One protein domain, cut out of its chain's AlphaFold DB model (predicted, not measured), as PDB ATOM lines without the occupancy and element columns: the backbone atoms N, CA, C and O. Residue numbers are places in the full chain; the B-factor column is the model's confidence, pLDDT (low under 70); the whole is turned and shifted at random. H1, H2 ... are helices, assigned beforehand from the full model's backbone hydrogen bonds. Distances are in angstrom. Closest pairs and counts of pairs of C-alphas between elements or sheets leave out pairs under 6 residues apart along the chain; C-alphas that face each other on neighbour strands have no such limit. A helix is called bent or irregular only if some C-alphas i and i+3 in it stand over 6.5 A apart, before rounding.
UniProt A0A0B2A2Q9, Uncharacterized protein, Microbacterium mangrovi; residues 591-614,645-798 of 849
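AT A GLANCE: This is residues 591 to 614 and 645 to 798 of the 849 residues of an uncharacterized protein of Microbacterium mangrovi (UniProt A0A0B2A2Q9). A long helical body runs along H7, where H3a, H5, H6 and H7 make a loose up-and-down bundle, each running against the one before. H1, H2 and H8 gather at one end, near residue 785 where H7 ends, and residues 608 to 614 of H1 stick out there; at the other end the hairpin H3b with H4 makes one prong, and the turn from H6 into H7, round residues 747 to 756, makes the tip of a second, while H7 itself runs back along the body to the first end. The printed part has 178 residues with eight named helices, H1 to H8 in order, and no named strand: all helix. It is loose, radius of gyration of the C-alphas 19.6 A, spanning 65 by 35 by 24 A.

HOW THE PARTS SIT: H1, residues 591 to 614, touches H2, residues 645 to 649, with residues 591 to 598 alone; closest C-alphas Ser 595 and Gly 648, 4.0 A. H3, residues 657 to 688, assigned as one helix by its hydrogen bonds, is bent: C-alphas 675 and 678 are 7.1 A apart, and arms H3a, 657 to 675, and H3b, 678 to 688, stand about perpendicular, 89 degrees. H3b and H4, residues 692 to 705, form a hairpin, closest C-alphas Thr 683 and Gly 698, 5.0 A. H5, residues 707 to 721, touches H3a, closest C-alphas Ala 661 and Gly 716, 4.0 A. H6, residues 727 to 747, and H7, residues 756 to 785, form a hairpin at a shallow tilt of 18 degrees. H8, residues 791 to 797, touches H1, closest C-alphas Asp 795 and Ser 603, 6.0 A. Every O i to N i+4 pair is within hydrogen-bond range in H1, H2, H3b, H4, H6 and H7; H3a has 13 of 15, H5 9 of 11, H8 2 of 3.

IN THESE COORDINATES: H1 begins at C-alpha 591 (-36.635, -45.906, -20.439) and measures 34.1 A; H7 measures 43.5 A. H8 ends at C-alpha 797 (-38.276, -32.913, -35.179).

THE WHOLE: Residues 615 to 644 are not printed; C-alphas 614 and 645 are 26.3 A apart. Low-confidence stretches include residues 675 to 705 and 743 to 760.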
ATOM      1  N   ILE A 591     -37.026 -46.618 -19.211       78.88
ATOM      2  CA  ILE A 591     -36.635 -45.906 -20.439       78.88
ATOM      3  C   ILE A 591     -37.782 -45.901 -21.456       78.88
ATOM      4  O   ILE A 591     -38.067 -44.866 -22.063       78.88
ATOM      5  N   ALA A 592     -38.450 -47.043 -21.649       84.31
ATOM      6  CA  ALA A 592     -39.589 -47.151 -22.557       84.31
ATOM      7  C   ALA A 592     -40.760 -46.266 -22.100       84.31
ATOM      8  O   ALA A 592     -41.355 -45.552 -22.912       84.31
ATOM      9  N   ARG A 593     -41.052 -46.255 -20.792       85.38
ATOM     10  CA  ARG A 593     -42.101 -45.418 -20.195       85.38
ATOM     11  C   ARG A 593     -41.779 -43.929 -20.323       85.38
ATOM     12  O   ARG A 593     -42.641 -43.166 -20.751       85.38
ATOM     13  N   ASP A 594     -40.551 -43.520 -20.020       82.88
ATOM     14  CA  ASP A 594     -40.108 -42.124 -20.112       82.88
ATOM     15  C   ASP A 594     -40.080 -41.626 -21.560       82.88
ATOM     16  O   ASP A 594     -40.523 -40.509 -21.843       82.88
ATOM     17  N   SER A 595     -39.650 -42.476 -22.494       83.69
ATOM     18  CA  SER A 595     -39.715 -42.205 -23.933       83.69
ATOM     19  C   SER A 595     -41.160 -42.036 -24.411       83.69
ATOM     20  O   SER A 595     -41.458 -41.063 -25.101       83.69
ATOM     21  N   SER A 596     -42.078 -42.923 -24.004       86.12
ATOM     22  CA  SER A 596     -43.506 -42.817 -24.345       86.12
ATOM     23  C   SER A 596     -44.135 -41.545 -23.762       86.12
ATOM     24  O   SER A 596     -44.774 -40.780 -24.483       86.12
ATOM     25  N   ASN A 597     -43.877 -41.254 -22.484       84.88
ATOM     26  CA  ASN A 597     -44.369 -40.051 -21.806       84.88
ATOM     27  C   ASN A 597     -43.870 -38.764 -22.476       84.88
ATOM     28  O   ASN A 597     -44.616 -37.784 -22.606       84.88
ATOM     29  N   PHE A 598     -42.600 -38.741 -22.887       83.12
ATOM     30  CA  PHE A 598     -42.024 -37.622 -23.625       83.12
ATOM     31  C   PHE A 598     -42.736 -37.423 -24.966       83.12
ATOM     32  O   PHE A 598     -43.152 -36.303 -25.270       83.12
ATOM     33  N   VAL A 599     -42.913 -38.503 -25.725       82.12
ATOM     34  CA  VAL A 599     -43.585 -38.500 -27.024       82.12
ATOM     35  C   VAL A 599     -45.018 -37.978 -26.913       82.12
ATOM     36  O   VAL A 599     -45.364 -37.018 -27.596       82.12
ATOM     37  N   ASP A 600     -45.818 -38.503 -25.984       83.81
ATOM     38  CA  ASP A 600     -47.202 -38.051 -25.791       83.81
ATOM     39  C   ASP A 600     -47.274 -36.564 -25.413       83.81
ATOM     40  O   ASP A 600     -48.152 -35.825 -25.869       83.81
ATOM     41  N   THR A 601     -46.314 -36.094 -24.613       80.19
ATOM     42  CA  THR A 601     -46.201 -34.672 -24.264       80.19
ATOM     43  C   THR A 601     -45.835 -33.821 -25.487       80.19
ATOM     44  O   THR A 601     -46.360 -32.716 -25.645       80.19
ATOM     45  N   ALA A 602     -44.941 -34.310 -26.349       74.38
ATOM     46  CA  ALA A 602     -44.508 -33.620 -27.560       74.38
ATOM     47  C   ALA A 602     -45.633 -33.540 -28.606       74.38
ATOM     48  O   ALA A 602     -45.918 -32.443 -29.093       74.38
ATOM     49  N   SER A 603     -46.335 -34.644 -28.883       76.88
ATOM     50  CA  SER A 603     -47.442 -34.685 -29.847       76.88
ATOM     51  C   SER A 603     -48.614 -33.793 -29.415       76.88
ATOM     52  O   SER A 603     -49.109 -33.003 -30.221       76.88
ATOM     53  N   ARG A 604     -49.004 -33.792 -28.126       78.50
ATOM     54  CA  ARG A 604     -50.040 -32.866 -27.606       78.50
ATOM     55  C   ARG A 604     -49.661 -31.393 -27.799       78.50
ATOM     56  O   ARG A 604     -50.505 -30.561 -28.136       78.50
ATOM     57  N   ARG A 605     -48.381 -31.051 -27.612       72.25
ATOM     58  CA  ARG A 605     -47.882 -29.682 -27.834       72.25
ATOM     59  C   ARG A 605     -47.827 -29.302 -29.309       72.25
ATOM     60  O   ARG A 605     -48.074 -28.148 -29.649       72.25
ATOM     61  N   ARG A 606     -47.510 -30.248 -30.192       72.31
ATOM     62  CA  ARG A 606     -47.564 -30.016 -31.636       72.31
ATOM     63  C   ARG A 606     -48.994 -29.724 -32.077       72.31
ATOM     64  O   ARG A 606     -49.210 -28.694 -32.697       72.31
ATOM     65  N   LEU A 607     -49.955 -30.563 -31.688       73.31
ATOM     66  CA  LEU A 607     -51.369 -30.372 -32.025       73.31
ATOM     67  C   LEU A 607     -51.901 -29.023 -31.535       73.31
ATOM     68  O   LEU A 607     -52.549 -28.314 -32.293       73.31
ATOM     69  N   THR A 608     -51.561 -28.617 -30.309       72.75
ATOM     70  CA  THR A 608     -51.945 -27.292 -29.787       72.75
ATOM     71  C   THR A 608     -51.275 -26.144 -30.543       72.75
ATOM     72  O   THR A 608     -51.922 -25.134 -30.807       72.75
ATOM     73  N   ARG A 609     -50.008 -26.289 -30.951       71.81
ATOM     74  CA  ARG A 609     -49.317 -25.286 -31.778       71.81
ATOM     75  C   ARG A 609     -49.894 -25.200 -33.190       71.81
ATOM     76  O   ARG A 609     -50.055 -24.097 -33.705       71.81
ATOM     77  N   ASP A 610     -50.168 -26.334 -33.819       74.00
ATOM     78  CA  ASP A 610     -50.707 -26.403 -35.176       74.00
ATOM     79  C   ASP A 610     -52.159 -25.905 -35.197       74.00
ATOM     80  O   ASP A 610     -52.499 -25.111 -36.071       74.00
ATOM     81  N   TYR A 611     -52.959 -26.225 -34.172       71.44
ATOM     82  CA  TYR A 611     -54.272 -25.620 -33.933       71.44
ATOM     83  C   TYR A 611     -54.166 -24.101 -33.749       71.44
ATOM     84  O   TYR A 611     -54.824 -23.357 -34.468       71.44
ATOM     85  N   ALA A 612     -53.267 -23.610 -32.887       69.19
ATOM     86  CA  ALA A 612     -53.068 -22.171 -32.691       69.19
ATOM     87  C   ALA A 612     -52.612 -21.453 -33.975       69.19
ATOM     88  O   ALA A 612     -53.046 -20.337 -34.250       69.19
ATOM     89  N   ASN A 613     -51.756 -22.080 -34.785       71.50
ATOM     90  CA  ASN A 613     -51.338 -21.535 -36.077       71.50
ATOM     91  C   ASN A 613     -52.471 -21.561 -37.110       71.50
ATOM     92  O   ASN A 613     -52.582 -20.622 -37.894       71.50
ATOM     93  N   ALA A 614     -53.304 -22.604 -37.122       72.75
ATOM     94  CA  ALA A 614     -54.479 -22.691 -37.981       72.75
ATOM     95  C   ALA A 614     -55.518 -21.626 -37.607       72.75
ATOM     96  O   ALA A 614     -56.000 -20.927 -38.492       72.75
ATOM     97  N   ARG A 645     -37.139 -34.692 -22.180       66.62
ATOM     98  CA  ARG A 645     -36.507 -35.190 -23.408       66.62
ATOM     99  C   ARG A 645     -35.186 -35.893 -23.101       66.62
ATOM    100  O   ARG A 645     -34.959 -36.979 -23.617       66.62
ATOM    101  N   GLU A 646     -34.373 -35.311 -22.220       69.69
ATOM    102  CA  GLU A 646     -33.107 -35.889 -21.756       69.69
ATOM    103  C   GLU A 646     -33.307 -37.215 -21.005       69.69
ATOM    104  O   GLU A 646     -32.528 -38.144 -21.208       69.69
ATOM    105  N   LEU A 647     -34.383 -37.343 -20.221       68.69
ATOM    106  CA  LEU A 647     -34.746 -38.596 -19.546       68.69
ATOM    107  C   LEU A 647     -35.219 -39.685 -20.526       68.69
ATOM    108  O   LEU A 647     -34.799 -40.832 -20.396       68.69
ATOM    109  N   GLY A 648     -36.029 -39.335 -21.533       70.06
ATOM    110  CA  GLY A 648     -36.554 -40.296 -22.513       70.06
ATOM    111  C   GLY A 648     -35.540 -40.714 -23.587       70.06
ATOM    112  O   GLY A 648     -35.209 -41.887 -23.726       70.06
ATOM    113  N   LEU A 649     -35.005 -39.756 -24.348       80.62
ATOM    114  CA  LEU A 649     -34.145 -40.031 -25.513       80.62
ATOM    115  C   LEU A 649     -32.654 -40.098 -25.171       80.62
ATOM    116  O   LEU A 649     -31.849 -40.545 -25.988       80.62
ATOM    117  N   GLY A 650     -32.252 -39.654 -23.976       77.69
ATOM    118  CA  GLY A 650     -30.845 -39.551 -23.586       77.69
ATOM    119  C   GLY A 650     -30.092 -40.884 -23.570       77.69
ATOM    120  O   GLY A 650     -28.863 -40.875 -23.665       77.69
ATOM    121  N   TRP A 651     -30.805 -42.010 -23.523       79.56
ATOM    122  CA  TRP A 651     -30.237 -43.358 -23.439       79.56
ATOM    123  C   TRP A 651     -30.063 -44.073 -24.783       79.56
ATOM    124  O   TRP A 651     -29.318 -45.053 -24.847       79.56
ATOM    125  N   GLY A 652     -30.693 -43.587 -25.860       77.62
ATOM    126  CA  GLY A 652     -30.583 -44.205 -27.187       77.62
ATOM    127  C   GLY A 652     -31.249 -45.587 -27.262       77.62
ATOM    128  O   GLY A 652     -30.795 -46.454 -28.012       77.62
ATOM    129  N   GLY A 653     -32.282 -45.811 -26.443       77.38
ATOM    130  CA  GLY A 653     -32.984 -47.084 -26.266       77.38
ATOM    131  C   GLY A 653     -32.436 -47.968 -25.137       77.38
ATOM    132  O   GLY A 653     -31.539 -47.591 -24.384       77.38
ATOM    133  N   THR A 654     -32.991 -49.179 -25.035       64.19
ATOM    134  CA  THR A 654     -32.812 -50.145 -23.931       64.19
ATOM    135  C   THR A 654     -31.585 -51.056 -24.061       64.19
ATOM    136  O   THR A 654     -31.506 -52.099 -23.422       64.19
ATOM    137  N   ALA A 655     -30.626 -50.698 -24.915       61.41
ATOM    138  CA  ALA A 655     -29.459 -51.532 -25.171       61.41
ATOM    139  C   ALA A 655     -28.372 -51.419 -24.105       61.41
ATOM    140  O   ALA A 655     -28.076 -50.325 -23.615       61.41
ATOM    141  N   ASP A 656     -27.649 -52.521 -23.926       71.75
ATOM    142  CA  ASP A 656     -26.304 -52.504 -23.364       71.75
ATOM    143  C   ASP A 656     -25.394 -51.513 -24.098       71.75
ATOM    144  O   ASP A 656     -25.473 -51.327 -25.317       71.75
ATOM    145  N   ALA A 657     -24.463 -50.909 -23.356       72.44
ATOM    146  CA  ALA A 657     -23.504 -49.947 -23.900       72.44
ATOM    147  C   ALA A 657     -22.720 -50.501 -25.106       72.44
ATOM    148  O   ALA A 657     -22.491 -49.774 -26.070       72.44
ATOM    149  N   TRP A 658     -22.380 -51.793 -25.095       71.62
ATOM    150  CA  TRP A 658     -21.718 -52.466 -26.216       71.62
ATOM    151  C   TRP A 658     -22.626 -52.662 -27.422       71.62
ATOM    152  O   TRP A 658     -22.186 -52.467 -28.551       71.62
ATOM    153  N   GLN A 659     -23.900 -52.988 -27.206       78.75
ATOM    154  CA  GLN A 659     -24.853 -53.115 -28.303       78.75
ATOM    155  C   GLN A 659     -25.110 -51.751 -28.954       78.75
ATOM    156  O   GLN A 659     -25.216 -51.666 -30.176       78.75
ATOM    157  N   ARG A 660     -25.162 -50.669 -28.164       82.38
ATOM    158  CA  ARG A 660     -25.185 -49.301 -28.704       82.38
ATOM    159  C   ARG A 660     -23.916 -48.999 -29.492       82.38
ATOM    160  O   ARG A 660     -24.023 -48.527 -30.615       82.38
ATOM    161  N   ALA A 661     -22.739 -49.301 -28.945       79.06
ATOM    162  CA  ALA A 661     -21.470 -49.088 -29.634       79.06
ATOM    163  C   ALA A 661     -21.435 -49.824 -30.982       79.06
ATOM    164  O   ALA A 661     -21.189 -49.196 -32.002       79.06
ATOM    165  N   TRP A 662     -21.795 -51.109 -31.012       80.12
ATOM    166  CA  TRP A 662     -21.813 -51.916 -32.235       80.12
ATOM    167  C   TRP A 662     -22.812 -51.409 -33.272       80.12
ATOM    168  O   TRP A 662     -22.511 -51.352 -34.459       80.12
ATOM    169  N   GLN A 663     -23.997 -50.989 -32.833       84.06
ATOM    170  CA  GLN A 663     -24.961 -50.370 -33.735       84.06
ATOM    171  C   GLN A 663     -24.470 -49.034 -34.273       84.06
ATOM    172  O   GLN A 663     -24.651 -48.756 -35.453       84.06
ATOM    173  N   GLY A 664     -23.819 -48.231 -33.434       83.69
ATOM    174  CA  GLY A 664     -23.150 -47.020 -33.875       83.69
ATOM    175  C   GLY A 664     -22.082 -47.331 -34.924       83.69
ATOM    176  O   GLY A 664     -22.077 -46.700 -35.977       83.69
ATOM    177  N   THR A 665     -21.238 -48.343 -34.700       82.56
ATOM    178  CA  THR A 665     -20.252 -48.821 -35.682       82.56
ATOM    179  C   THR A 665     -20.911 -49.224 -36.990       82.56
ATOM    180  O   THR A 665     -20.436 -48.832 -38.047       82.56
ATOM    181  N   LEU A 666     -22.009 -49.980 -36.931       78.56
ATOM    182  CA  LEU A 666     -22.710 -50.493 -38.105       78.56
ATOM    183  C   LEU A 666     -23.363 -49.364 -38.910       78.56
ATOM    184  O   LEU A 666     -23.232 -49.336 -40.128       78.56
ATOM    185  N   VAL A 667     -23.991 -48.391 -38.245       83.25
ATOM    186  CA  VAL A 667     -24.523 -47.184 -38.899       83.25
ATOM    187  C   VAL A 667     -23.390 -46.361 -39.510       83.25
ATOM    188  O   VAL A 667     -23.480 -45.965 -40.669       83.25
ATOM    189  N   GLY A 668     -22.305 -46.144 -38.762       81.56
ATOM    190  CA  GLY A 668     -21.124 -45.430 -39.247       81.56
ATOM    191  C   GLY A 668     -20.490 -46.117 -40.456       81.56
ATOM    192  O   GLY A 668     -20.145 -45.441 -41.416       81.56
ATOM    193  N   LEU A 669     -20.400 -47.448 -40.442       78.44
ATOM    194  CA  LEU A 669     -19.904 -48.252 -41.554       78.44
ATOM    195  C   LEU A 669     -20.823 -48.134 -42.767       78.44
ATOM    196  O   LEU A 669     -20.346 -47.744 -43.818       78.44
ATOM    197  N   ILE A 670     -22.125 -48.398 -42.637       76.69
ATOM    198  CA  ILE A 670     -23.061 -48.369 -43.775       76.69
ATOM    199  C   ILE A 670     -23.091 -46.989 -44.439       76.69
ATOM    200  O   ILE A 670     -23.066 -46.894 -45.664       76.69
ATOM    201  N   VAL A 671     -23.123 -45.919 -43.643       80.31
ATOM    202  CA  VAL A 671     -23.212 -44.548 -44.166       80.31
ATOM    203  C   VAL A 671     -21.888 -44.097 -44.774       80.31
ATOM    204  O   VAL A 671     -21.883 -43.416 -45.796       80.31
ATOM    205  N   ALA A 672     -20.759 -44.468 -44.168       76.38
ATOM    206  CA  ALA A 672     -19.455 -44.009 -44.623       76.38
ATOM    207  C   ALA A 672     -18.782 -44.918 -45.650       76.38
ATOM    208  O   ALA A 672     -17.873 -44.459 -46.331       76.38
ATOM    209  N   PHE A 673     -19.189 -46.180 -45.783       74.56
ATOM    210  CA  PHE A 673     -18.544 -47.138 -46.680       74.56
ATOM    211  C   PHE A 673     -18.481 -46.650 -48.140       74.56
ATOM    212  O   PHE A 673     -17.385 -46.671 -48.703       74.56
ATOM    213  N   PRO A 674     -19.560 -46.093 -48.734       71.88
ATOM    214  CA  PRO A 674     -19.491 -45.525 -50.085       71.88
ATOM    215  C   PRO A 674     -18.478 -44.379 -50.202       71.88
ATOM    216  O   PRO A 674     -17.824 -44.211 -51.223       71.88
ATOM    217  N   LEU A 675     -18.326 -43.604 -49.128       68.75
ATOM    218  CA  LEU A 675     -17.448 -42.437 -49.052       68.75
ATOM    219  C   LEU A 675     -15.986 -42.820 -48.772       68.75
ATOM    220  O   LEU A 675     -15.074 -42.041 -49.049       68.75
ATOM    221  N   ALA A 676     -15.771 -44.001 -48.196       65.25
ATOM    222  CA  ALA A 676     -14.469 -44.537 -47.828       65.25
ATOM    223  C   ALA A 676     -13.856 -45.409 -48.935       65.25
ATOM    224  O   ALA A 676     -12.644 -45.601 -48.933       65.25
ATOM    225  N   LEU A 677     -14.660 -45.887 -49.891       65.44
ATOM    226  CA  LEU A 677     -14.241 -46.752 -51.001       65.44
ATOM    227  C   LEU A 677     -13.030 -46.219 -51.793       65.44
ATOM    228  O   LEU A 677     -12.080 -46.980 -51.940       65.44
ATOM    229  N   PRO A 678     -12.980 -44.939 -52.226       62.75
ATOM    230  CA  PRO A 678     -11.823 -44.413 -52.963       62.75
ATOM    231  C   PRO A 678     -10.534 -44.386 -52.131       62.75
ATOM    232  O   PRO A 678      -9.443 -44.642 -52.632       62.75
ATOM    233  N   TYR A 679     -10.660 -44.095 -50.834       64.94
ATOM    234  CA  TYR A 679      -9.527 -44.137 -49.912       64.94
ATOM    235  C   TYR A 679      -9.088 -45.577 -49.677       64.94
ATOM    236  O   TYR A 679      -7.898 -45.857 -49.675       64.94
ATOM    237  N   PHE A 680     -10.039 -46.501 -49.534       62.75
ATOM    238  CA  PHE A 680      -9.763 -47.918 -49.347       62.75
ATOM    239  C   PHE A 680      -9.047 -48.522 -50.556       62.75
ATOM    240  O   PHE A 680      -8.055 -49.215 -50.366       62.75
ATOM    241  N   THR A 681      -9.464 -48.212 -51.787       62.22
ATOM    242  CA  THR A 681      -8.779 -48.685 -53.001       62.22
ATOM    243  C   THR A 681      -7.378 -48.100 -53.131       62.22
ATOM    244  O   THR A 681      -6.439 -48.856 -53.358       62.22
ATOM    245  N   SER A 682      -7.207 -46.792 -52.902       62.91
ATOM    246  CA  SER A 682      -5.878 -46.161 -52.875       62.91
ATOM    247  C   SER A 682      -4.979 -46.770 -51.801       62.91
ATOM    248  O   SER A 682      -3.781 -46.919 -52.008       62.91
ATOM    249  N   THR A 683      -5.548 -47.113 -50.648       64.75
ATOM    250  CA  THR A 683      -4.810 -47.718 -49.541       64.75
ATOM    251  C   THR A 683      -4.399 -49.147 -49.877       64.75
ATOM    252  O   THR A 683      -3.261 -49.531 -49.632       64.75
ATOM    253  N   LEU A 684      -5.294 -49.936 -50.479       62.59
ATOM    254  CA  LEU A 684      -4.982 -51.285 -50.950       62.59
ATOM    255  C   LEU A 684      -3.902 -51.279 -52.038       62.59
ATOM    256  O   LEU A 684      -3.015 -52.124 -51.994       62.59
ATOM    257  N   ASP A 685      -3.938 -50.310 -52.952       61.22
ATOM    258  CA  ASP A 685      -2.916 -50.133 -53.991       61.22
ATOM    259  C   ASP A 685      -1.549 -49.751 -53.391       61.22
ATOM    260  O   ASP A 685      -0.521 -50.328 -53.747       61.22
ATOM    261  N   GLN A 686      -1.519 -48.860 -52.391       61.94
ATOM    262  CA  GLN A 686      -0.289 -48.560 -51.643       61.94
ATOM    263  C   GLN A 686       0.246 -49.785 -50.889       61.94
ATOM    264  O   GLN A 686       1.455 -50.014 -50.867       61.94
ATOM    265  N   LEU A 687      -0.644 -50.587 -50.299       55.59
ATOM    266  CA  LEU A 687      -0.284 -51.818 -49.595       55.59
ATOM    267  C   LEU A 687       0.205 -52.917 -50.549       55.59
ATOM    268  O   LEU A 687       1.026 -53.729 -50.137       55.59
ATOM    269  N   SER A 688      -0.250 -52.945 -51.807       55.25
ATOM    270  CA  SER A 688       0.190 -53.946 -52.790       55.25
ATOM    271  C   SER A 688       1.566 -53.675 -53.398       55.25
ATOM    272  O   SER A 688       2.164 -54.583 -53.966       55.25
ATOM    273  N   ARG A 689       2.089 -52.447 -53.288       56.50
ATOM    274  CA  ARG A 689       3.329 -52.027 -53.966       56.50
ATOM    275  C   ARG A 689       4.627 -52.364 -53.211       56.50
ATOM    276  O   ARG A 689       5.689 -52.011 -53.698       56.50
ATOM    277  N   ASN A 690       4.572 -53.047 -52.060       46.91
ATOM    278  CA  ASN A 690       5.729 -53.522 -51.267       46.91
ATOM    279  C   ASN A 690       6.812 -52.475 -50.896       46.91
ATOM    280  O   ASN A 690       7.885 -52.838 -50.415       46.91
ATOM    281  N   ASP A 691       6.527 -51.177 -51.027       53.53
ATOM    282  CA  ASP A 691       7.393 -50.092 -50.556       53.53
ATOM    283  C   ASP A 691       7.172 -49.861 -49.053       53.53
ATOM    284  O   ASP A 691       6.112 -49.379 -48.643       53.53
ATOM    285  N   GLY A 692       8.165 -50.148 -48.206       44.25
ATOM    286  CA  GLY A 692       8.001 -50.103 -46.744       44.25
ATOM    287  C   GLY A 692       7.476 -48.766 -46.185       44.25
ATOM    288  O   GLY A 692       6.584 -48.722 -45.338       44.25
ATOM    289  N   VAL A 693       7.934 -47.631 -46.710       45.88
ATOM    290  CA  VAL A 693       7.437 -46.314 -46.266       45.88
ATOM    291  C   VAL A 693       5.969 -46.098 -46.671       45.88
ATOM    292  O   VAL A 693       5.168 -45.584 -45.886       45.88
ATOM    293  N   ARG A 694       5.585 -46.548 -47.871       46.66
ATOM    294  CA  ARG A 694       4.211 -46.431 -48.385       46.66
ATOM    295  C   ARG A 694       3.261 -47.418 -47.723       46.66
ATOM    296  O   ARG A 694       2.089 -47.111 -47.559       46.66
ATOM    297  N   MET A 695       3.763 -48.557 -47.265       48.44
ATOM    298  CA  MET A 695       2.972 -49.544 -46.543       48.44
ATOM    299  C   MET A 695       2.577 -49.060 -45.139       48.44
ATOM    300  O   MET A 695       1.440 -49.281 -44.722       48.44
ATOM    301  N   LEU A 696       3.457 -48.341 -44.420       46.28
ATOM    302  CA  LEU A 696       3.074 -47.683 -43.161       46.28
ATOM    303  C   LEU A 696       2.057 -46.562 -43.408       46.28
ATOM    304  O   LEU A 696       1.078 -46.469 -42.665       46.28
ATOM    305  N   SER A 697       2.272 -45.743 -44.446       51.94
ATOM    306  CA  SER A 697       1.279 -44.751 -44.880       51.94
ATOM    307  C   SER A 697      -0.067 -45.429 -45.132       51.94
ATOM    308  O   SER A 697      -1.061 -45.030 -44.539       51.94
ATOM    309  N   GLY A 698      -0.070 -46.549 -45.860       56.69
ATOM    310  CA  GLY A 698      -1.255 -47.362 -46.109       56.69
ATOM    311  C   GLY A 698      -1.909 -47.909 -44.833       56.69
ATOM    312  O   GLY A 698      -3.127 -47.880 -44.698       56.69
ATOM    313  N   LEU A 699      -1.146 -48.365 -43.835       53.38
ATOM    314  CA  LEU A 699      -1.710 -48.818 -42.551       53.38
ATOM    315  C   LEU A 699      -2.338 -47.673 -41.743       53.38
ATOM    316  O   LEU A 699      -3.388 -47.851 -41.118       53.38
ATOM    317  N   ILE A 700      -1.717 -46.496 -41.755       57.81
ATOM    318  CA  ILE A 700      -2.283 -45.285 -41.155       57.81
ATOM    319  C   ILE A 700      -3.550 -44.874 -41.924       57.81
ATOM    320  O   ILE A 700      -4.574 -44.561 -41.308       57.81
ATOM    321  N   ASP A 701      -3.529 -44.981 -43.249       59.44
ATOM    322  CA  ASP A 701      -4.665 -44.707 -44.124       59.44
ATOM    323  C   ASP A 701      -5.817 -45.692 -43.889       59.44
ATOM    324  O   ASP A 701      -6.973 -45.269 -43.875       59.44
ATOM    325  N   ILE A 702      -5.549 -46.957 -43.539       59.12
ATOM    326  CA  ILE A 702      -6.578 -47.910 -43.079       59.12
ATOM    327  C   ILE A 702      -7.306 -47.362 -41.844       59.12
ATOM    328  O   ILE A 702      -8.539 -47.396 -41.783       59.12
ATOM    329  N   VAL A 703      -6.586 -46.829 -40.854       62.34
ATOM    330  CA  VAL A 703      -7.221 -46.226 -39.667       62.34
ATOM    331  C   VAL A 703      -8.091 -45.033 -40.078       62.34
ATOM    332  O   VAL A 703      -9.200 -44.866 -39.560       62.34
ATOM    333  N   PHE A 704      -7.645 -44.245 -41.058       64.38
ATOM    334  CA  PHE A 704      -8.433 -43.151 -41.625       64.38
ATOM    335  C   PHE A 704      -9.648 -43.621 -42.435       64.38
ATOM    336  O   PHE A 704     -10.669 -42.928 -42.401       64.38
ATOM    337  N   VAL A 705      -9.587 -44.777 -43.100       64.44
ATOM    338  CA  VAL A 705     -10.718 -45.427 -43.786       64.44
ATOM    339  C   VAL A 705     -11.768 -45.875 -42.764       64.44
ATOM    340  O   VAL A 705     -12.961 -45.618 -42.938       64.44
ATOM    341  N   PHE A 706     -11.343 -46.465 -41.642       72.00
ATOM    342  CA  PHE A 706     -12.239 -46.962 -40.588       72.00
ATOM    343  C   PHE A 706     -12.649 -45.912 -39.538       72.00
ATOM    344  O   PHE A 706     -13.361 -46.236 -38.581       72.00
ATOM    345  N   ARG A 707     -12.282 -44.636 -39.713       75.62
ATOM    346  CA  ARG A 707     -12.588 -43.566 -38.743       75.62
ATOM    347  C   ARG A 707     -14.080 -43.388 -38.463       75.62
ATOM    348  O   ARG A 707     -14.462 -43.122 -37.331       75.62
ATOM    349  N   PHE A 708     -14.941 -43.542 -39.467       80.31
ATOM    350  CA  PHE A 708     -16.380 -43.327 -39.306       80.31
ATOM    351  C   PHE A 708     -17.059 -44.465 -38.528       80.31
ATOM    352  O   PHE A 708     -17.819 -44.164 -37.605       80.31
ATOM    353  N   PRO A 709     -16.741 -45.750 -38.788       79.56
ATOM    354  CA  PRO A 709     -17.054 -46.840 -37.866       79.56
ATOM    355  C   PRO A 709     -16.563 -46.581 -36.435       79.56
ATOM    356  O   PRO A 709     -17.312 -46.816 -35.487       79.56
ATOM    357  N   LEU A 710     -15.348 -46.049 -36.259       75.88
ATOM    358  CA  LEU A 710     -14.804 -45.712 -34.936       75.88
ATOM    359  C   LEU A 710     -15.566 -44.563 -34.257       75.88
ATOM    360  O   LEU A 710     -15.840 -44.636 -33.058       75.88
ATOM    361  N   TYR A 711     -15.972 -43.532 -35.000       82.44
ATOM    362  CA  TYR A 711     -16.839 -42.468 -34.484       82.44
ATOM    363  C   TYR A 711     -18.212 -43.000 -34.101       82.44
ATOM    364  O   TYR A 711     -18.713 -42.657 -33.034       82.44
ATOM    365  N   GLY A 712     -18.789 -43.879 -34.921       83.31
ATOM    366  CA  GLY A 712     -20.029 -44.578 -34.608       83.31
ATOM    367  C   GLY A 712     -19.917 -45.396 -33.324       83.31
ATOM    368  O   GLY A 712     -20.762 -45.270 -32.436       83.31
ATOM    369  N   PHE A 713     -18.834 -46.161 -33.181       82.94
ATOM    370  CA  PHE A 713     -18.529 -46.928 -31.976       82.94
ATOM    371  C   PHE A 713     -18.448 -46.028 -30.736       82.94
ATOM    372  O   PHE A 713     -19.145 -46.261 -29.745       82.94
ATOM    373  N   ALA A 714     -17.627 -44.975 -30.798       78.56
ATOM    374  CA  ALA A 714     -17.424 -44.042 -29.694       78.56
ATOM    375  C   ALA A 714     -18.718 -43.298 -29.331       78.56
ATOM    376  O   ALA A 714     -19.045 -43.170 -28.150       78.56
ATOM    377  N   PHE A 715     -19.479 -42.860 -30.338       84.69
ATOM    378  CA  PHE A 715     -20.774 -42.210 -30.164       84.69
ATOM    379  C   PHE A 715     -21.767 -43.129 -29.459       84.69
ATOM    380  O   PHE A 715     -22.361 -42.724 -28.465       84.69
ATOM    381  N   GLY A 716     -21.920 -44.372 -29.926       84.44
ATOM    382  CA  GLY A 716     -22.842 -45.342 -29.334       84.44
ATOM    383  C   GLY A 716     -22.451 -45.746 -27.910       84.44
ATOM    384  O   GLY A 716     -23.311 -45.837 -27.032       84.44
ATOM    385  N   LEU A 717     -21.151 -45.925 -27.653       79.81
ATOM    386  CA  LEU A 717     -20.630 -46.274 -26.330       79.81
ATOM    387  C   LEU A 717     -20.859 -45.147 -25.315       79.81
ATOM    388  O   LEU A 717     -21.327 -45.390 -24.200       79.81
ATOM    389  N   LEU A 718     -20.529 -43.913 -25.701       79.56
ATOM    390  CA  LEU A 718     -20.587 -42.738 -24.833       79.56
ATOM    391  C   LEU A 718     -21.943 -42.032 -24.874       79.56
ATOM    392  O   LEU A 718     -22.114 -41.041 -24.168       79.56
ATOM    393  N   PHE A 719     -22.911 -42.540 -25.641       83.19
ATOM    394  CA  PHE A 719     -24.189 -41.880 -25.898       83.19
ATOM    395  C   PHE A 719     -24.863 -41.313 -24.635       83.19
ATOM    396  O   PHE A 719     -25.193 -40.123 -24.640       83.19
ATOM    397  N   PRO A 720     -25.000 -42.063 -23.518       78.75
ATOM    398  CA  PRO A 720     -25.633 -41.542 -22.302       78.75
ATOM    399  C   PRO A 720     -24.825 -40.435 -21.608       78.75
ATOM    400  O   PRO A 720     -25.386 -39.615 -20.892       78.75
ATOM    401  N   MET A 721     -23.506 -40.394 -21.820       77.44
ATOM    402  CA  MET A 721     -22.602 -39.402 -21.226       77.44
ATOM    403  C   MET A 721     -22.524 -38.103 -22.036       77.44
ATOM    404  O   MET A 721     -22.071 -37.078 -21.522       77.44
ATOM    405  N   LEU A 722     -22.941 -38.132 -23.304       77.56
ATOM    406  CA  LEU A 722     -22.938 -36.956 -24.166       77.56
ATOM    407  C   LEU A 722     -24.031 -35.981 -23.736       77.56
ATOM    408  O   LEU A 722     -25.197 -36.349 -23.589       77.56
ATOM    409  N   ARG A 723     -23.663 -34.704 -23.586       74.88
ATOM    410  CA  ARG A 723     -24.618 -33.641 -23.262       74.88
ATOM    411  C   ARG A 723     -25.580 -33.417 -24.426       74.88
ATOM    412  O   ARG A 723     -25.139 -33.059 -25.517       74.88
ATOM    413  N   GLY A 724     -26.876 -33.467 -24.158       75.94
ATOM    414  CA  GLY A 724     -27.928 -33.170 -25.131       75.94
ATOM    415  C   GLY A 724     -29.194 -33.942 -24.795       75.94
ATOM    416  O   GLY A 724     -29.123 -35.004 -24.181       75.94
ATOM    417  N   ALA A 725     -30.345 -33.411 -25.194       75.31
ATOM    418  CA  ALA A 725     -31.623 -33.996 -24.831       75.31
ATOM    419  C   ALA A 725     -32.019 -35.175 -25.739       75.31
ATOM    420  O   ALA A 725     -32.784 -36.022 -25.311       75.31
ATOM    421  N   GLY A 726     -31.498 -35.263 -26.966       81.56
ATOM    422  CA  GLY A 726     -31.746 -36.383 -27.885       81.56
ATOM    423  C   GLY A 726     -30.539 -36.705 -28.761       81.56
ATOM    424  O   GLY A 726     -29.537 -35.982 -28.741       81.56
ATOM    425  N   GLY A 727     -30.640 -37.781 -29.532       84.44
ATOM    426  CA  GLY A 727     -29.603 -38.273 -30.432       84.44
ATOM    427  C   GLY A 727     -29.145 -37.231 -31.438       84.44
ATOM    428  O   GLY A 727     -27.941 -37.002 -31.544       84.44
ATOM    429  N   MET A 728     -30.064 -36.520 -32.092       86.31
ATOM    430  CA  MET A 728     -29.690 -35.461 -33.039       86.31
ATOM    431  C   MET A 728     -28.957 -34.286 -32.374       86.31
ATOM    432  O   MET A 728     -27.969 -33.792 -32.907       86.31
ATOM    433  N   GLU A 729     -29.387 -33.839 -31.186       83.38
ATOM    434  CA  GLU A 729     -28.708 -32.739 -30.476       83.38
ATOM    435  C   GLU A 729     -27.288 -33.149 -30.056       83.38
ATOM    436  O   GLU A 729     -26.347 -32.364 -30.190       83.38
ATOM    437  N   LYS A 730     -27.118 -34.391 -29.583       86.56
ATOM    438  CA  LYS A 730     -25.810 -34.963 -29.230       86.56
ATOM    439  C   LYS A 730     -24.913 -35.097 -30.460       86.56
ATOM    440  O   LYS A 730     -23.742 -34.721 -30.405       86.56
ATOM    441  N   ALA A 731     -25.471 -35.584 -31.565       86.75
ATOM    442  CA  ALA A 731     -24.773 -35.740 -32.831       86.75
ATOM    443  C   ALA A 731     -24.298 -34.403 -33.405       86.75
ATOM    444  O   ALA A 731     -23.131 -34.293 -33.754       86.75
ATOM    445  N   VAL A 732     -25.149 -33.372 -33.437       84.62
ATOM    446  CA  VAL A 732     -24.779 -32.039 -33.947       84.62
ATOM    447  C   VAL A 732     -23.671 -31.404 -33.104       84.62
ATOM    448  O   VAL A 732     -22.743 -30.810 -33.645       84.62
ATOM    449  N   ARG A 733     -23.716 -31.554 -31.776       85.00
ATOM    450  CA  ARG A 733     -22.650 -31.037 -30.902       85.00
ATOM    451  C   ARG A 733     -21.314 -31.721 -31.167       85.00
ATOM    452  O   ARG A 733     -20.298 -31.040 -31.263       85.00
ATOM    453  N   LEU A 734     -21.314 -33.047 -31.293       82.94
ATOM    454  CA  LEU A 734     -20.099 -33.790 -31.620       82.94
ATOM    455  C   LEU A 734     -19.608 -33.511 -33.033       82.94
ATOM    456  O   LEU A 734     -18.405 -33.374 -33.218       82.94
ATOM    457  N   LEU A 735     -20.521 -33.363 -33.990       85.12
ATOM    458  CA  LEU A 735     -20.209 -32.941 -35.345       85.12
ATOM    459  C   LEU A 735     -19.463 -31.612 -35.339       85.12
ATOM    460  O   LEU A 735     -18.440 -31.526 -35.993       85.12
ATOM    461  N   ILE A 736     -19.928 -30.597 -34.605       78.31
ATOM    462  CA  ILE A 736     -19.250 -29.291 -34.551       78.31
ATOM    463  C   ILE A 736     -17.840 -29.441 -33.974       78.31
ATOM    464  O   ILE A 736     -16.887 -28.913 -34.540       78.31
ATOM    465  N   VAL A 737     -17.690 -30.190 -32.876       79.31
ATOM    466  CA  VAL A 737     -16.375 -30.435 -32.263       79.31
ATOM    467  C   VAL A 737     -15.444 -31.143 -33.247       79.31
ATOM    468  O   VAL A 737     -14.321 -30.691 -33.450       79.31
ATOM    469  N   LEU A 738     -15.921 -32.209 -33.890       79.94
ATOM    470  CA  LEU A 738     -15.127 -32.998 -34.829       79.94
ATOM    471  C   LEU A 738     -14.837 -32.249 -36.125       79.94
ATOM    472  O   LEU A 738     -13.723 -32.324 -36.624       79.94
ATOM    473  N   ALA A 739     -15.798 -31.484 -36.636       73.50
ATOM    474  CA  ALA A 739     -15.632 -30.616 -37.791       73.50
ATOM    475  C   ALA A 739     -14.534 -29.588 -37.539       73.50
ATOM    476  O   ALA A 739     -13.681 -29.412 -38.399       73.50
ATOM    477  N   ILE A 740     -14.496 -28.958 -36.359       70.19
ATOM    478  CA  ILE A 740     -13.422 -28.023 -36.000       70.19
ATOM    479  C   ILE A 740     -12.079 -28.756 -35.942       70.19
ATOM    480  O   ILE A 740     -11.124 -28.308 -36.571       70.19
ATOM    481  N   THR A 741     -11.993 -29.899 -35.252       72.31
ATOM    482  CA  THR A 741     -10.721 -30.635 -35.136       72.31
ATOM    483  C   THR A 741     -10.214 -31.160 -36.480       72.31
ATOM    484  O   THR A 741      -9.019 -31.104 -36.748       72.31
ATOM    485  N   GLU A 742     -11.111 -31.620 -37.349       72.25
ATOM    486  CA  GLU A 742     -10.783 -32.128 -38.687       72.25
ATOM    487  C   GLU A 742     -10.469 -30.993 -39.663       72.25
ATOM    488  O   GLU A 742      -9.591 -31.130 -40.508       72.25
ATOM    489  N   SER A 743     -11.117 -29.835 -39.512       69.19
ATOM    490  CA  SER A 743     -10.775 -28.641 -40.291       69.19
ATOM    491  C   SER A 743      -9.372 -28.159 -39.956       69.19
ATOM    492  O   SER A 743      -8.620 -27.838 -40.863       69.19
ATOM    493  N   VAL A 744      -8.994 -28.158 -38.674       61.62
ATOM    494  CA  VAL A 744      -7.622 -27.836 -38.251       61.62
ATOM    495  C   VAL A 744      -6.630 -28.823 -38.868       61.62
ATOM    496  O   VAL A 744      -5.601 -28.399 -39.383       61.62
ATOM    497  N   PHE A 745      -6.952 -30.116 -38.890       62.50
ATOM    498  CA  PHE A 745      -6.097 -31.120 -39.521       62.50
ATOM    499  C   PHE A 745      -5.940 -30.913 -41.039       62.50
ATOM    500  O   PHE A 745      -4.843 -31.075 -41.553       62.50
ATOM    501  N   ILE A 746      -7.000 -30.529 -41.755       59.34
ATOM    502  CA  ILE A 746      -6.957 -30.326 -43.217       59.34
ATOM    503  C   ILE A 746      -6.342 -28.972 -43.609       59.34
ATOM    504  O   ILE A 746      -5.725 -28.865 -44.665       59.34
ATOM    505  N   LEU A 747      -6.539 -27.930 -42.794       52.91
ATOM    506  CA  LEU A 747      -6.106 -26.558 -43.087       52.91
ATOM    507  C   LEU A 747      -4.652 -26.276 -42.693       52.91
ATOM    508  O   LEU A 747      -4.054 -25.345 -43.229       52.91
ATOM    509  N   ILE A 748      -4.080 -27.040 -41.760       52.53
ATOM    510  CA  ILE A 748      -2.637 -26.995 -41.498       52.53
ATOM    511  C   ILE A 748      -1.945 -27.721 -42.669       52.53
ATOM    512  O   ILE A 748      -2.438 -28.774 -43.073       52.53
ATOM    513  N   PRO A 749      -0.863 -27.168 -43.256       42.47
ATOM    514  CA  PRO A 749      -0.317 -27.595 -44.546       42.47
ATOM    515  C   PRO A 749       0.294 -28.997 -44.458       42.47
ATOM    516  O   PRO A 749       1.486 -29.177 -44.227       42.47
ATOM    517  N   PHE A 750      -0.565 -29.998 -44.601       44.59
ATOM    518  CA  PHE A 750      -0.229 -31.418 -44.580       44.59
ATOM    519  C   PHE A 750      -0.660 -32.129 -45.869       44.59
ATOM    520  O   PHE A 750      -0.565 -33.350 -45.941       44.59
ATOM    521  N   ASN A 751      -1.176 -31.396 -46.860       42.56
ATOM    522  CA  ASN A 751      -1.657 -31.966 -48.111       42.56
ATOM    523  C   ASN A 751      -1.072 -31.201 -49.304       42.56
ATOM    524  O   ASN A 751      -1.451 -30.054 -49.543       42.56
ATOM    525  N   ASP A 752      -0.186 -31.862 -50.046       43.34
ATOM    526  CA  ASP A 752       0.505 -31.322 -51.225       43.34
ATOM    527  C   ASP A 752      -0.379 -31.313 -52.492       43.34
ATOM    528  O   ASP A 752       0.057 -30.894 -53.563       43.34
ATOM    529  N   SER A 753      -1.643 -31.760 -52.404       44.34
ATOM    530  CA  SER A 753      -2.550 -31.890 -53.555       44.34
ATOM    531  C   SER A 753      -3.534 -30.715 -53.728       44.34
ATOM    532  O   SER A 753      -4.125 -30.184 -52.783       44.34
ATOM    533  N   GLY A 754      -3.716 -30.311 -54.990       48.69
ATOM    534  CA  GLY A 754      -4.193 -29.001 -55.461       48.69
ATOM    535  C   GLY A 754      -5.650 -28.577 -55.226       48.69
ATOM    536  O   GLY A 754      -6.181 -27.832 -56.043       48.69
ATOM    537  N   SER A 755      -6.316 -28.960 -54.132       57.16
ATOM    538  CA  SER A 755      -7.559 -28.283 -53.708       57.16
ATOM    539  C   SER A 755      -7.937 -28.614 -52.254       57.16
ATOM    540  O   SER A 755      -8.855 -29.390 -51.973       57.16
ATOM    541  N   MET A 756      -7.279 -27.965 -51.286       60.38
ATOM    542  CA  MET A 756      -7.641 -28.070 -49.857       60.38
ATOM    543  C   MET A 756      -9.123 -27.748 -49.588       60.38
ATOM    544  O   MET A 756      -9.738 -28.326 -48.694       60.38
ATOM    545  N   ARG A 757      -9.725 -26.853 -50.387       61.03
ATOM    546  CA  ARG A 757     -11.131 -26.438 -50.239       61.03
ATOM    547  C   ARG A 757     -12.112 -27.567 -50.554       61.03
ATOM    548  O   ARG A 757     -13.054 -27.763 -49.791       61.03
ATOM    549  N   SER A 758     -11.898 -28.320 -51.637       59.38
ATOM    550  CA  SER A 758     -12.783 -29.441 -51.991       59.38
ATOM    551  C   SER A 758     -12.633 -30.606 -51.012       59.38
ATOM    552  O   SER A 758     -13.640 -31.191 -50.616       59.38
ATOM    553  N   ALA A 759     -11.409 -30.888 -50.554       64.62
ATOM    554  CA  ALA A 759     -11.146 -31.914 -49.545       64.62
ATOM    555  C   ALA A 759     -11.813 -31.580 -48.198       64.62
ATOM    556  O   ALA A 759     -12.464 -32.441 -47.599       64.62
ATOM    557  N   LEU A 760     -11.715 -30.322 -47.752       67.69
ATOM    558  CA  LEU A 760     -12.377 -29.843 -46.539       67.69
ATOM    559  C   LEU A 760     -13.901 -29.926 -46.661       67.69
ATOM    560  O   LEU A 760     -14.557 -30.471 -45.774       67.69
ATOM    561  N   LEU A 761     -14.463 -29.419 -47.763       70.00
ATOM    562  CA  LEU A 761     -15.904 -29.449 -48.010       70.00
ATOM    563  C   LEU A 761     -16.424 -30.890 -47.995       70.00
ATOM    564  O   LEU A 761     -17.354 -31.198 -47.250       70.00
ATOM    565  N   LEU A 762     -15.788 -31.784 -48.757       72.50
ATOM    566  CA  LEU A 762     -16.148 -33.196 -48.798       72.50
ATOM    567  C   LEU A 762     -16.095 -33.807 -47.394       72.50
ATOM    568  O   LEU A 762     -17.047 -34.466 -46.979       72.50
ATOM    569  N   ARG A 763     -15.036 -33.543 -46.620       76.12
ATOM    570  CA  ARG A 763     -14.899 -34.076 -45.259       76.12
ATOM    571  C   ARG A 763     -16.006 -33.592 -44.323       76.12
ATOM    572  O   ARG A 763     -16.541 -34.395 -43.559       76.12
ATOM    573  N   LEU A 764     -16.367 -32.314 -44.391       78.38
ATOM    574  CA  LEU A 764     -17.458 -31.751 -43.595       78.38
ATOM    575  C   LEU A 764     -18.807 -32.378 -43.964       78.38
ATOM    576  O   LEU A 764     -19.575 -32.713 -43.062       78.38
ATOM    577  N   VAL A 765     -19.070 -32.618 -45.254       78.88
ATOM    578  CA  VAL A 765     -20.287 -33.318 -45.703       78.88
ATOM    579  C   VAL A 765     -20.312 -34.768 -45.210       78.88
ATOM    580  O   VAL A 765     -21.341 -35.217 -44.707       78.88
ATOM    581  N   GLN A 766     -19.191 -35.491 -45.280       77.50
ATOM    582  CA  GLN A 766     -19.098 -36.871 -44.780       77.50
ATOM    583  C   GLN A 766     -19.359 -36.949 -43.266       77.50
ATOM    584  O   GLN A 766     -20.129 -37.795 -42.807       77.50
ATOM    585  N   LEU A 767     -18.755 -36.046 -42.483       83.19
ATOM    586  CA  LEU A 767     -18.998 -35.951 -41.041       83.19
ATOM    587  C   LEU A 767     -20.464 -35.621 -40.751       83.19
ATOM    588  O   LEU A 767     -21.083 -36.281 -39.915       83.19
ATOM    589  N   LEU A 768     -21.030 -34.636 -41.453       84.06
ATOM    590  CA  LEU A 768     -22.432 -34.242 -41.314       84.06
ATOM    591  C   LEU A 768     -23.360 -35.437 -41.558       84.06
ATOM    592  O   LEU A 768     -24.205 -35.723 -40.712       84.06
ATOM    593  N   ALA A 769     -23.163 -36.165 -42.660       81.19
ATOM    594  CA  ALA A 769     -23.961 -37.337 -43.002       81.19
ATOM    595  C   ALA A 769     -23.899 -38.405 -41.900       81.19
ATOM    596  O   ALA A 769     -24.936 -38.812 -41.377       81.19
ATOM    597  N   VAL A 770     -22.695 -38.801 -41.473       83.31
ATOM    598  CA  VAL A 770     -22.511 -39.854 -40.460       83.31
ATOM    599  C   VAL A 770     -23.118 -39.461 -39.114       83.31
ATOM    600  O   VAL A 770     -23.839 -40.258 -38.511       83.31
ATOM    601  N   PHE A 771     -22.877 -38.238 -38.632       88.81
ATOM    602  CA  PHE A 771     -23.402 -37.810 -37.335       88.81
ATOM    603  C   PHE A 771     -24.918 -37.643 -37.349       88.81
ATOM    604  O   PHE A 771     -25.571 -38.086 -36.404       88.81
ATOM    605  N   ILE A 772     -25.502 -37.087 -38.413       86.94
ATOM    606  CA  ILE A 772     -26.963 -37.016 -38.543       86.94
ATOM    607  C   ILE A 772     -27.565 -38.423 -38.526       86.94
ATOM    608  O   ILE A 772     -28.487 -38.675 -37.749       86.94
ATOM    609  N   SER A 773     -27.021 -39.353 -39.313       86.25
ATOM    610  CA  SER A 773     -27.501 -40.737 -39.349       86.25
ATOM    611  C   SER A 773     -27.397 -41.424 -37.989       86.25
ATOM    612  O   SER A 773     -28.348 -42.084 -37.571       86.25
ATOM    613  N   LEU A 774     -26.296 -41.224 -37.256       86.88
ATOM    614  CA  LEU A 774     -26.148 -41.717 -35.885       86.88
ATOM    615  C   LEU A 774     -27.210 -41.113 -34.960       86.88
ATOM    616  O   LEU A 774     -27.918 -41.848 -34.274       86.88
ATOM    617  N   GLY A 775     -27.368 -39.789 -34.957       88.56
ATOM    618  CA  GLY A 775     -28.343 -39.105 -34.109       88.56
ATOM    619  C   GLY A 775     -29.776 -39.584 -34.349       88.56
ATOM    620  O   GLY A 775     -30.472 -39.943 -33.398       88.56
ATOM    621  N   VAL A 776     -30.182 -39.669 -35.618       88.50
ATOM    622  CA  VAL A 776     -31.508 -40.156 -36.024       88.50
ATOM    623  C   VAL A 776     -31.698 -41.626 -35.661       88.50
ATOM    624  O   VAL A 776     -32.763 -41.986 -35.163       88.50
ATOM    625  N   TRP A 777     -30.684 -42.473 -35.854       89.69
ATOM    626  CA  TRP A 777     -30.765 -43.896 -35.521       89.69
ATOM    627  C   TRP A 777     -31.038 -44.133 -34.032       89.69
ATOM    628  O   TRP A 777     -31.929 -44.910 -33.680       89.69
ATOM    629  N   PHE A 778     -30.313 -43.450 -33.144       89.19
ATOM    630  CA  PHE A 778     -30.504 -43.610 -31.699       89.19
ATOM    631  C   PHE A 778     -31.827 -43.008 -31.201       89.19
ATOM    632  O   PHE A 778     -32.434 -43.558 -30.276       89.19
ATOM    633  N   ASP A 779     -32.326 -41.945 -31.837       88.81
ATOM    634  CA  ASP A 779     -33.662 -41.411 -31.546       88.81
ATOM    635  C   ASP A 779     -34.768 -42.364 -32.036       88.81
ATOM    636  O   ASP A 779     -35.677 -42.694 -31.273       88.81
ATOM    637  N   LEU A 780     -34.650 -42.916 -33.251       87.75
ATOM    638  CA  LEU A 780     -35.561 -43.943 -33.771       87.75
ATOM    639  C   LEU A 780     -35.587 -45.180 -32.874       87.75
ATOM    640  O   LEU A 780     -36.648 -45.750 -32.612       87.75
ATOM    641  N   ARG A 781     -34.425 -45.612 -32.387       87.19
ATOM    642  CA  ARG A 781     -34.347 -46.765 -31.497       87.19
ATOM    643  C   ARG A 781     -35.076 -46.510 -30.183       87.19
ATOM    644  O   ARG A 781     -35.836 -47.374 -29.757       87.19
ATOM    645  N   SER A 782     -34.881 -45.336 -29.587       86.88
ATOM    646  CA  SER A 782     -35.573 -44.934 -28.354       86.88
ATOM    647  C   SER A 782     -37.098 -44.942 -28.539       86.88
ATOM    648  O   SER A 782     -37.833 -45.441 -27.685       86.88
ATOM    649  N   LEU A 783     -37.579 -44.490 -29.703       85.56
ATOM    650  CA  LEU A 783     -38.999 -44.544 -30.069       85.56
ATOM    651  C   LEU A 783     -39.507 -45.978 -30.258       85.56
ATOM    652  O   LEU A 783     -40.537 -46.340 -29.690       85.56
ATOM    653  N   ARG A 784     -38.767 -46.824 -30.983       87.69
ATOM    654  CA  ARG A 784     -39.127 -48.238 -31.174       87.69
ATOM    655  C   ARG A 784     -39.205 -48.988 -29.849       87.69
ATOM    656  O   ARG A 784     -40.120 -49.781 -29.658       87.69
ATOM    657  N   THR A 785     -38.299 -48.708 -28.912       84.31
ATOM    658  CA  THR A 785     -38.353 -49.306 -27.569       84.31
ATOM    659  C   THR A 785     -39.559 -48.846 -26.753       84.31
ATOM    660  O   THR A 785     -39.997 -49.569 -25.868       84.31
ATOM    661  N   ALA A 786     -40.132 -47.687 -27.077       84.94
ATOM    662  CA  ALA A 786     -41.377 -47.192 -26.496       84.94
ATOM    663  C   ALA A 786     -42.639 -47.693 -27.230       84.94
ATOM    664  O   ALA A 786     -43.735 -47.212 -26.947       84.94
ATOM    665  N   GLY A 787     -42.503 -48.602 -28.206       87.38
ATOM    666  CA  GLY A 787     -43.618 -49.075 -29.034       87.38
ATOM    667  C   GLY A 787     -44.143 -48.026 -30.022       87.38
ATOM    668  O   GLY A 787     -45.288 -48.111 -30.460       87.38
ATOM    669  N   ARG A 788     -43.337 -47.013 -30.359       84.88
ATOM    670  CA  ARG A 788     -43.717 -45.908 -31.250       84.88
ATOM    671  C   ARG A 788     -43.089 -46.081 -32.637       84.88
ATOM    672  O   ARG A 788     -41.919 -46.442 -32.761       84.88
ATOM    673  N   GLY A 789     -43.892 -45.842 -33.676       79.88
ATOM    674  CA  GLY A 789     -43.503 -45.984 -35.085       79.88
ATOM    675  C   GLY A 789     -42.609 -44.854 -35.612       79.88
ATOM    676  O   GLY A 789     -42.324 -43.883 -34.913       79.88
ATOM    677  N   LEU A 790     -42.180 -44.975 -36.875       80.94
ATOM    678  CA  LEU A 790     -41.359 -43.972 -37.575       80.94
ATOM    679  C   LEU A 790     -42.054 -42.605 -37.676       80.94
ATOM    680  O   LEU A 790     -41.383 -41.578 -37.613       80.94
ATOM    681  N   ASP A 791     -43.384 -42.586 -37.750       77.94
ATOM    682  CA  ASP A 791     -44.204 -41.372 -37.891       77.94
ATOM    683  C   ASP A 791     -43.970 -40.372 -36.748       77.94
ATOM    684  O   ASP A 791     -44.036 -39.157 -36.924       77.94
ATOM    685  N   GLN A 792     -43.595 -40.888 -35.575       81.81
ATOM    686  CA  GLN A 792     -43.336 -40.121 -34.358       81.81
ATOM    687  C   GLN A 792     -42.006 -39.346 -34.412       81.81
ATOM    688  O   GLN A 792     -41.853 -38.343 -33.714       81.81
ATOM    689  N   LEU A 793     -41.057 -39.719 -35.288       78.69
ATOM    690  CA  LEU A 793     -39.909 -38.849 -35.612       78.69
ATOM    691  C   LEU A 793     -40.383 -37.539 -36.253       78.69
ATOM    692  O   LEU A 793     -39.783 -36.484 -36.021       78.69
ATOM    693  N   GLY A 794     -41.484 -37.622 -37.009       71.19
ATOM    694  CA  GLY A 794     -42.254 -36.514 -37.563       71.19
ATOM    695  C   GLY A 794     -42.534 -35.420 -36.540       71.19
ATOM    696  O   GLY A 794     -42.242 -34.237 -36.745       71.19
ATOM    697  N   ASP A 795     -43.066 -35.855 -35.405       74.00
ATOM    698  CA  ASP A 795     -43.430 -35.000 -34.280       74.00
ATOM    699  C   ASP A 795     -42.197 -34.479 -33.542       74.00
ATOM    700  O   ASP A 795     -42.124 -33.299 -33.187       74.00
ATOM    701  N   LEU A 796     -41.201 -35.342 -33.356       74.19
ATOM    702  CA  LEU A 796     -40.015 -35.078 -32.545       74.19
ATOM    703  C   LEU A 796     -39.117 -33.986 -33.136       74.19
ATOM    704  O   LEU A 796     -38.509 -33.204 -32.398       74.19
ATOM    705  N   TYR A 797     -39.060 -33.914 -34.466       73.88
ATOM    706  CA  TYR A 797     -38.276 -32.913 -35.179       73.88
ATOM    707  C   TYR A 797     -39.093 -31.861 -35.919       73.88
ATOM    708  O   TYR A 797     -38.509 -30.994 -36.571       73.88
ATOM    709  N   ASN A 798     -40.421 -31.897 -35.801       66.69
ATOM    710  CA  ASN A 798     -41.307 -30.954 -36.476       66.69
ATOM    711  C   ASN A 798     -41.111 -30.993 -38.009       66.69
ATOM    712  O   ASN A 798     -40.749 -30.006 -38.660       66.69
TER     713      ASN A 798